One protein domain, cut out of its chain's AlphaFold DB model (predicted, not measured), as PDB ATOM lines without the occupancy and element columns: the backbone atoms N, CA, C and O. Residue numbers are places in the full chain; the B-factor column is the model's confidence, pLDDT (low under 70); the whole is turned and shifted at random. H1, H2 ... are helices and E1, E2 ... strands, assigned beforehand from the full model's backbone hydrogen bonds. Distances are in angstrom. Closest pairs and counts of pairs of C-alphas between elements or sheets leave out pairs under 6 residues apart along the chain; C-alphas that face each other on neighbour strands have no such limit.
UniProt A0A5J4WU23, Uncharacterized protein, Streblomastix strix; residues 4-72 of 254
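What this domain is: This is residues 4 to 72 of the 254 residues of an uncharacterized protein of Streblomastix strix (UniProt A0A5J4WU23). Four helices, H1 to H4, follow one another in a zigzag, and a two-stranded hairpin, E1 and E2, runs back from the end of H4 past the end of H2. The order is H1 H2 H3 H4 E1 E2, with the sheet E1 - E2 antiparallel. The printed part has 69 residues, is mostly helix and is compact, with a radius of gyration of the C-alphas of 12.5 A and spans of 32 by 27 by 17 A.

Where its parts are: Find C-alpha 4 at (27.276, 23.996, 42.827); from there H1, residues 4 to 16, runs 18.4 A. Next come H2, residues 22 to 33, 16.4 A long, H3, residues 35 to 42, and H4, residues 48 to 56, 12.0 A long. E1, residues 57 to 61, follows directly, and E2, residues 67 to 71, ends at C-alpha 71, (42.203, 18.122, 22.131).

How they stand to each other: H1 and H2 touch at a steep tilt of 51 degrees, opposite ways; their closest C-alphas, of Asp 10 and Ala 25, are 5.4 A apart. H2, with residues 27 to 32 alone, touches H3 in a helical hairpin at 43 degrees, closest at the C-alphas of Gly 31 and Arg 38, 3.9 A. H3 and H4, also a hairpin, only just touch, with 3 pairs of C-alphas within 8 A, closest at Ser 35 and Tyr 55, 7.2 A. The closest C-alphas of H2 and E1, of Leu 32 and Leu 59, are 6.5 A apart, while H1 is apart from both strands. Between E1 and E2, look for N 58 and O 70 at 2.8 A, within hydrogen-bond range. Every O i to N i+4 pair is within that range in H1, H2 and H4, and 2 of 4 in H3.

The domain as a whole: The C-alphas farthest apart, of Ser 18 and Tyr 72, are 34.1 A from each other. The printed part has no cut, its links are tight, and residues 44 to 49 stand free. Mean pLDDT of the printed part is 76.5; look for values under 70 at residues 48 to 58 and 60 to 65, among others.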
ATOM      1  N   ALA A   4      26.837  22.987  41.865       84.19
ATOM      2  CA  ALA A   4      27.276  23.996  42.827       84.19
ATOM      3  C   ALA A   4      28.574  24.691  42.384       84.19
ATOM      4  O   ALA A   4      28.668  25.912  42.460       84.19
ATOM      5  N   GLU A   5      29.538  23.931  41.852       83.38
ATOM      6  CA  GLU A   5      30.776  24.488  41.289       83.38
ATOM      7  C   GLU A   5      30.494  25.399  40.087       83.38
ATOM      8  O   GLU A   5      31.105  26.454  39.971       83.38
ATOM      9  N   LYS A   6      29.547  25.031  39.210       84.94
ATOM     10  CA  LYS A   6      29.182  25.860  38.041       84.94
ATOM     11  C   LYS A   6      28.625  27.207  38.472       84.94
ATOM     12  O   LYS A   6      29.101  28.237  38.013       84.94
ATOM     13  N   ARG A   7      27.708  27.182  39.436       86.56
ATOM     14  CA  ARG A   7      27.096  28.390  39.982       86.56
ATOM     15  C   ARG A   7      28.111  29.311  40.662       86.56
ATOM     16  O   ARG A   7      28.021  30.521  40.498       86.56
ATOM     17  N   ALA A   8      29.076  28.749  41.390       86.94
ATOM     18  CA  ALA A   8      30.139  29.538  42.010       86.94
ATOM     19  C   ALA A   8      30.981  30.284  40.959       86.94
ATOM     20  O   ALA A   8      31.281  31.462  41.141       86.94
ATOM     21  N   ILE A   9      31.295  29.627  39.835       85.25
ATOM     22  CA  ILE A   9      32.012  30.256  38.717       85.25
ATOM     23  C   ILE A   9      31.147  31.322  38.031       85.25
ATOM     24  O   ILE A   9      31.647  32.405  37.741       85.25
ATOM     25  N   ASP A  10      29.854  31.064  37.807       87.69
ATOM     26  CA  ASP A  10      28.935  32.055  37.227       87.69
ATOM     27  C   ASP A  10      28.901  33.346  38.065       87.69
ATOM     28  O   ASP A  10      29.003  34.455  37.537       87.69
ATOM     29  N   GLU A  11      28.787  33.198  39.388       88.56
ATOM     30  CA  GLU A  11      28.766  34.308  40.344       88.56
ATOM     31  C   GLU A  11      30.107  35.062  40.368       88.56
ATOM     32  O   GLU A  11      30.124  36.296  40.411       88.56
ATOM     33  N   GLU A  12      31.232  34.349  40.269       88.88
ATOM     34  CA  GLU A  12      32.570  34.943  40.178       88.88
ATOM     35  C   GLU A  12      32.774  35.738  38.878       88.88
ATOM     36  O   GLU A  12      33.318  36.846  38.914       88.88
ATOM     37  N   ILE A  13      32.286  35.235  37.740       87.19
ATOM     38  CA  ILE A  13      32.361  35.922  36.442       87.19
ATOM     39  C   ILE A  13      31.576  37.233  36.485       87.19
ATOM     40  O   ILE A  13      32.119  38.277  36.125       87.19
ATOM     41  N   VAL A  14      30.327  37.201  36.958       90.19
ATOM     42  CA  VAL A  14      29.473  38.400  37.052       90.19
ATOM     43  C   VAL A  14      30.063  39.422  38.029       90.19
ATOM     44  O   VAL A  14      30.010  40.627  37.778       90.19
ATOM     45  N   ARG A  15      30.661  38.955  39.131       89.62
ATOM     46  CA  ARG A  15      31.327  39.818  40.115       89.62
ATOM     47  C   ARG A  15      32.582  40.485  39.549       89.62
ATOM     48  O   ARG A  15      32.828  41.652  39.844       89.62
ATOM     49  N   THR A  16      33.375  39.753  38.771       89.94
ATOM     50  CA  THR A  16      34.641  40.241  38.199       89.94
ATOM     51  C   THR A  16      34.398  41.147  36.994       89.94
ATOM     52  O   THR A  16      35.067  42.165  36.827       89.94
ATOM     53  N   TYR A  17      33.406  40.808  36.173       86.56
ATOM     54  CA  TYR A  17      33.069  41.515  34.946       86.56
ATOM     55  C   TYR A  17      31.626  42.004  35.007       86.56
ATOM     56  O   TYR A  17      30.707  41.360  34.508       86.56
ATOM     57  N   SER A  18      31.441  43.211  35.539       83.94
ATOM     58  CA  SER A  18      30.129  43.862  35.686       83.94
ATOM     59  C   SER A  18      29.367  44.081  34.372       83.94
ATOM     60  O   SER A  18      28.170  44.365  34.389       83.94
ATOM     61  N   ARG A  19      30.045  43.954  33.224       89.56
ATOM     62  CA  ARG A  19      29.448  44.043  31.884       89.56
ATOM     63  C   ARG A  19      28.781  42.740  31.433       89.56
ATOM     64  O   ARG A  19      27.927  42.798  30.554       89.56
ATOM     65  N   ILE A  20      29.163  41.599  32.007       88.19
ATOM     66  CA  ILE A  20      28.613  40.289  31.649       88.19
ATOM     67  C   ILE A  20      27.343  40.062  32.462       88.19
ATOM     68  O   ILE A  20      27.349  40.122  33.693       88.19
ATOM     69  N   ARG A  21      26.230  39.795  31.776       88.69
ATOM     70  CA  ARG A  21      24.967  39.484  32.457       88.69
ATOM     71  C   ARG A  21      25.010  38.057  32.991       88.69
ATOM     72  O   ARG A  21      25.626  37.180  32.396       88.69
ATOM     73  N   TRP A  22      24.265  37.794  34.064       87.94
ATOM     74  CA  TRP A  22      24.175  36.451  34.649       87.94
ATOM     75  C   TRP A  22      23.823  35.369  33.615       87.94
ATOM     76  O   TRP A  22      24.439  34.311  33.585       87.94
ATOM     77  N   ASN A  23      22.907  35.676  32.696       87.25
ATOM     78  CA  ASN A  23      22.476  34.764  31.635       87.25
ATOM     79  C   ASN A  23      23.614  34.415  30.658       87.25
ATOM     80  O   ASN A  23      23.672  33.299  30.153       87.25
ATOM     81  N   GLU A  24      24.503  35.373  30.385       85.31
ATOM     82  CA  GLU A  24      25.649  35.206  29.485       85.31
ATOM     83  C   GLU A  24      26.754  34.393  30.167       85.31
ATOM     84  O   GLU A  24      27.302  33.481  29.554       85.31
ATOM     85  N   ALA A  25      27.026  34.670  31.448       86.38
ATOM     86  CA  ALA A  25      27.952  33.883  32.261       86.38
ATOM     87  C   ALA A  25      27.485  32.423  32.370       86.38
ATOM     88  O   ALA A  25      28.239  31.509  32.038       86.38
ATOM     89  N   PHE A  26      26.208  32.222  32.703       87.69
ATOM     90  CA  PHE A  26      25.585  30.904  32.786       87.69
ATOM     91  C   PHE A  26      25.678  30.140  31.461       87.69
ATOM     92  O   PHE A  26      26.088  28.977  31.435       87.69
ATOM     93  N   ALA A  27      25.332  30.790  30.342       84.94
ATOM     94  CA  ALA A  27      25.423  30.183  29.017       84.94
ATOM     95  C   ALA A  27      26.870  29.807  28.670       84.94
ATOM     96  O   ALA A  27      27.110  28.699  28.193       84.94
ATOM     97  N   ALA A  28      27.840  30.678  28.968       84.44
ATOM     98  CA  ALA A  28      29.253  30.415  28.727       84.44
ATOM     99  C   ALA A  28      29.760  29.214  29.541       84.44
ATOM    100  O   ALA A  28      30.328  28.282  28.971       84.44
ATOM    101  N   VAL A  29      29.511  29.172  30.854       86.25
ATOM    102  CA  VAL A  29      29.949  28.057  31.712       86.25
ATOM    103  C   VAL A  29      29.273  26.752  31.296       86.25
ATOM    104  O   VAL A  29      29.939  25.717  31.202       86.25
ATOM    105  N   HIS A  30      27.980  26.772  30.969       84.31
ATOM    106  CA  HIS A  30      27.294  25.587  30.452       84.31
ATOM    107  C   HIS A  30      27.830  25.137  29.087       84.31
ATOM    108  O   HIS A  30      28.103  23.952  28.911       84.31
ATOM    109  N   GLY A  31      28.053  26.054  28.145       80.12
ATOM    110  CA  GLY A  31      28.594  25.733  26.822       80.12
ATOM    111  C   GLY A  31      30.023  25.180  26.867       80.12
ATOM    112  O   GLY A  31      30.372  24.279  26.101       80.12
ATOM    113  N   LEU A  32      30.861  25.675  27.781       80.38
ATOM    114  CA  LEU A  32      32.241  25.206  27.932       80.38
ATOM    115  C   LEU A  32      32.306  23.844  28.633       80.38
ATOM    116  O   LEU A  32      33.088  22.984  28.228       80.38
ATOM    117  N   THR A  33      31.462  23.620  29.643       77.06
ATOM    118  CA  THR A  33      31.536  22.425  30.504       77.06
ATOM    119  C   THR A  33      30.697  21.241  30.028       77.06
ATOM    120  O   THR A  33      30.965  20.117  30.449       77.06
ATOM    121  N   ASP A  34      29.683  21.458  29.188       79.62
ATOM    122  CA  ASP A  34      28.839  20.401  28.627       79.62
ATOM    123  C   ASP A  34      28.831  20.475  27.091       79.62
ATOM    124  O   ASP A  34      28.387  21.447  26.477       79.62
ATOM    125  N   SER A  35      29.340  19.410  26.467       72.62
ATOM    126  CA  SER A  35      29.472  19.288  25.015       72.62
ATOM    127  C   SER A  35      28.122  19.286  24.294       72.62
ATOM    128  O   SER A  35      28.045  19.737  23.153       72.62
ATOM    129  N   LYS A  36      27.040  18.844  24.951       74.31
ATOM    130  CA  LYS A  36      25.695  18.832  24.357       74.31
ATOM    131  C   LYS A  36      25.106  20.233  24.265       74.31
ATOM    132  O   LYS A  36      24.489  20.576  23.260       74.31
ATOM    133  N   THR A  37      25.308  21.045  25.299       74.88
ATOM    134  CA  THR A  37      24.824  22.431  25.333       74.88
ATOM    135  C   THR A  37      25.720  23.382  24.554       74.88
ATOM    136  O   THR A  37      25.261  24.440  24.140       74.88
ATOM    137  N   ARG A  38      26.975  22.997  24.295       76.88
ATOM    138  CA  ARG A  38      27.951  23.771  23.517       76.88
ATOM    139  C   ARG A  38      27.422  24.204  22.152       76.88
ATOM    140  O   ARG A  38      27.566  25.367  21.804       76.88
ATOM    141  N   ARG A  39      26.762  23.297  21.423       69.62
ATOM    142  CA  ARG A  39      26.127  23.599  20.126       69.62
ATOM    143  C   ARG A  39      25.051  24.676  20.282       69.62
ATOM    144  O   ARG A  39      25.129  25.746  19.702       69.62
ATOM    145  N   LEU A  40      24.132  24.479  21.221       74.25
ATOM    146  CA  LEU A  40      23.038  25.425  21.467       74.25
ATOM    147  C   LEU A  40      23.508  26.835  21.863       74.25
ATOM    148  O   LEU A  40      22.821  27.807  21.566       74.25
ATOM    149  N   VAL A  41      24.650  26.944  22.546       73.06
ATOM    150  CA  VAL A  41      25.193  28.226  23.019       73.06
ATOM    151  C   VAL A  41      26.044  28.926  21.954       73.06
ATOM    152  O   VAL A  41      25.992  30.149  21.853       73.06
ATOM    153  N   PHE A  42      26.826  28.176  21.174       70.56
ATOM    154  CA  PHE A  42      27.867  28.730  20.304       70.56
ATOM    155  C   PHE A  42      27.569  28.634  18.798       70.56
ATOM    156  O   PHE A  42      28.278  29.266  18.020       70.56
ATOM    157  N   ASP A  43      26.527  27.913  18.370       64.81
ATOM    158  CA  ASP A  43      26.168  27.759  16.949       64.81
ATOM    159  C   ASP A  43      25.840  29.082  16.214       64.81
ATOM    160  O   ASP A  43      26.262  29.237  15.064       64.81
ATOM    161  N   PRO A  44      25.108  30.060  16.790       60.31
ATOM    162  CA  PRO A  44      24.739  31.252  16.038       60.31
ATOM    163  C   PRO A  44      25.884  32.277  16.012       60.31
ATOM    164  O   PRO A  44      26.073  33.050  16.948       60.31
ATOM    165  N   GLY A  45      26.622  32.325  14.898       66.06
ATOM    166  CA  GLY A  45      27.542  33.427  14.571       66.06
ATOM    167  C   GLY A  45      29.034  33.132  14.733       66.06
ATOM    168  O   GLY A  45      29.851  34.018  14.479       66.06
ATOM    169  N   ILE A  46      29.412  31.906  15.104       71.75
ATOM    170  CA  ILE A  46      30.817  31.488  15.162       71.75
ATOM    171  C   ILE A  46      31.192  30.768  13.857       71.75
ATOM    172  O   ILE A  46      30.459  29.882  13.417       71.75
ATOM    173  N   PRO A  47      32.319  31.116  13.206       74.00
ATOM    174  CA  PRO A  47      32.751  30.431  11.992       74.00
ATOM    175  C   PRO A  47      33.035  28.946  12.258       74.00
ATOM    176  O   PRO A  47      33.614  28.586  13.284       74.00
ATOM    177  N   ASN A  48      32.680  28.089  11.296       65.75
ATOM    178  CA  ASN A  48      32.768  26.627  11.416       65.75
ATOM    179  C   ASN A  48      34.154  26.114  11.845       65.75
ATOM    180  O   ASN A  48      34.239  25.130  12.571       65.75
ATOM    181  N   SER A  49      35.237  26.790  11.451       69.69
ATOM    182  CA  SER A  49      36.606  26.437  11.858       69.69
ATOM    183  C   SER A  49      36.844  26.583  13.366       69.69
ATOM    184  O   SER A  49      37.542  25.769  13.971       69.69
ATOM    185  N   LEU A  50      36.243  27.600  13.988       68.62
ATOM    186  CA  LEU A  50      36.296  27.820  15.432       68.62
ATOM    187  C   LEU A  50      35.364  26.858  16.163       68.62
ATOM    188  O   LEU A  50      35.765  26.300  17.180       68.62
ATOM    189  N   LEU A  51      34.164  26.620  15.627       68.75
ATOM    190  CA  LEU A  51      33.228  25.633  16.172       68.75
ATOM    191  C   LEU A  51      33.841  24.237  16.207       68.75
ATOM    192  O   LEU A  51      33.775  23.568  17.231       68.75
ATOM    193  N   GLN A  52      34.506  23.832  15.128       68.44
ATOM    194  CA  GLN A  52      35.180  22.543  15.047       68.44
ATOM    195  C   GLN A  52      36.274  22.408  16.109       68.44
ATOM    196  O   GLN A  52      36.289  21.429  16.851       68.44
ATOM    197  N   ASN A  53      37.112  23.432  16.280       68.38
ATOM    198  CA  ASN A  53      38.119  23.447  17.340       68.38
ATOM    199  C   ASN A  53      37.477  23.384  18.743       68.38
ATOM    200  O   ASN A  53      37.951  22.680  19.630       68.38
ATOM    201  N   ILE A  54      36.352  24.074  18.931       68.94
ATOM    202  CA  ILE A  54      35.575  24.073  20.173       68.94
ATOM    203  C   ILE A  54      34.898  22.711  20.420       68.94
ATOM    204  O   ILE A  54      34.745  22.327  21.576       68.94
ATOM    205  N   TYR A  55      34.510  21.950  19.396       66.69
ATOM    206  CA  TYR A  55      33.946  20.603  19.558       66.69
ATOM    207  C   TYR A  55      35.015  19.535  19.793       66.69
ATOM    208  O   TYR A  55      34.808  18.656  20.623       66.69
ATOM    209  N   GLU A  56      36.153  19.637  19.110       68.75
ATOM    210  CA  GLU A  56      37.290  18.715  19.238       68.75
ATOM    211  C   GLU A  56      38.057  18.903  20.555       68.75
ATOM    212  O   GLU A  56      38.868  18.061  20.943       68.75
ATOM    213  N   THR A  57      37.808  20.004  21.265       69.56
ATOM    214  CA  THR A  57      38.504  20.323  22.509       69.56
ATOM    215  C   THR A  57      37.600  20.125  23.724       69.56
ATOM    216  O   THR A  57      36.600  20.824  23.918       69.56
ATOM    217  N   GLU A  58      37.965  19.198  24.607       69.00
ATOM    218  CA  GLU A  58      37.423  19.150  25.961       69.00
ATOM    219  C   GLU A  58      38.153  20.167  26.838       69.00
ATOM    220  O   GLU A  58      39.362  20.091  27.053       69.00
ATOM    221  N   LEU A  59      37.396  21.127  27.365       70.75
ATOM    222  CA  LEU A  59      37.879  22.081  28.352       70.75
ATOM    223  C   LEU A  59      37.549  21.544  29.741       70.75
ATOM    224  O   LEU A  59      36.385  21.489  30.142       70.75
ATOM    225  N   LYS A  60      38.579  21.137  30.480       69.88
ATOM    226  CA  LYS A  60      38.467  20.692  31.871       69.88
ATOM    227  C   LYS A  60      39.014  21.778  32.778       69.88
ATOM    228  O   LYS A  60      40.171  22.163  32.673       69.88
ATOM    229  N   ILE A  61      38.182  22.261  33.693       66.25
ATOM    230  CA  ILE A  61      38.607  23.203  34.729       66.25
ATOM    231  C   ILE A  61      39.040  22.380  35.942       66.25
ATOM    232  O   ILE A  61      38.267  21.563  36.452       66.25
ATOM    233  N   THR A  62      40.286  22.545  36.383       69.56
ATOM    234  CA  THR A  62      40.780  21.910  37.610       69.56
ATOM    235  C   THR A  62      40.332  22.689  38.844       69.56
ATOM    236  O   THR A  62      39.946  23.853  38.765       69.56
ATOM    237  N   LYS A  63      40.430  22.063  40.022       67.94
ATOM    238  CA  LYS A  63      40.118  22.708  41.312       67.94
ATOM    239  C   LYS A  63      40.996  23.931  41.616       67.94
ATOM    240  O   LYS A  63      40.644  24.721  42.478       67.94
ATOM    241  N   GLU A  64      42.120  24.078  40.915       69.25
ATOM    242  CA  GLU A  64      43.039  25.218  41.018       69.25
ATOM    243  C   GLU A  64      42.669  26.372  40.069       69.25
ATOM    244  O   GLU A  64      43.418  27.335  39.957       69.25
ATOM    245  N   GLY A  65      41.565  26.258  39.320       61.00
ATOM    246  CA  GLY A  65      41.169  27.250  38.317       61.00
ATOM    247  C   GLY A  65      41.978  27.184  37.017       61.00
ATOM    248  O   GLY A  65      41.811  28.037  36.147       61.00
ATOM    249  N   LYS A  66      42.839  26.173  36.836       71.12
ATOM    250  CA  LYS A  66      43.565  25.977  35.573       71.12
ATOM    251  C   LYS A  66      42.655  25.320  34.541       71.12
ATOM    252  O   LYS A  66      41.988  24.324  34.828       71.12
ATOM    253  N   ILE A  67      42.674  25.858  33.326       70.88
ATOM    254  CA  ILE A  67      41.973  25.291  32.174       70.88
ATOM    255  C   ILE A  67      42.919  24.301  31.496       70.88
ATOM    256  O   ILE A  67      43.959  24.683  30.966       70.88
ATOM    257  N   ILE A  68      42.554  23.024  31.522       72.06
ATOM    258  CA  ILE A  68      43.194  21.967  30.744       72.06
ATOM    259  C   ILE A  68      42.409  21.821  29.444       72.06
ATOM    260  O   ILE A  68      41.209  21.543  29.465       72.06
ATOM    261  N   GLN A  69      43.094  22.012  28.318       70.94
ATOM    262  CA  GLN A  69      42.596  21.619  27.006       70.94
ATOM    263  C   GLN A  69      43.042  20.194  26.704       70.94
ATOM    264  O   GLN A  69      44.232  19.930  26.551       70.94
ATOM    265  N   GLU A  70      42.085  19.287  26.565       66.31
ATOM    266  CA  GLU A  70      42.314  17.992  25.936       66.31
ATOM    267  C   GLU A  70      41.728  18.054  24.530       66.31
ATOM    268  O   GLU A  70      40.513  18.024  24.340       66.31
ATOM    269  N   LYS A  71      42.604  18.199  23.532       64.62
ATOM    270  CA  LYS A  71      42.203  18.122  22.131       64.62
ATOM    271  C   LYS A  71      42.078  16.655  21.753       64.62
ATOM    272  O   LYS A  71      43.078  15.963  21.558       64.62
ATOM    273  N   TYR A  72      40.846  16.187  21.645       53.75
ATOM    274  CA  TYR A  72      40.573  14.931  20.981       53.75
ATOM    275  C   TYR A  72      40.742  15.191  19.489       53.75
ATOM    276  O   TYR A  72      39.863  15.740  18.831       53.75
TER     277      TYR A  72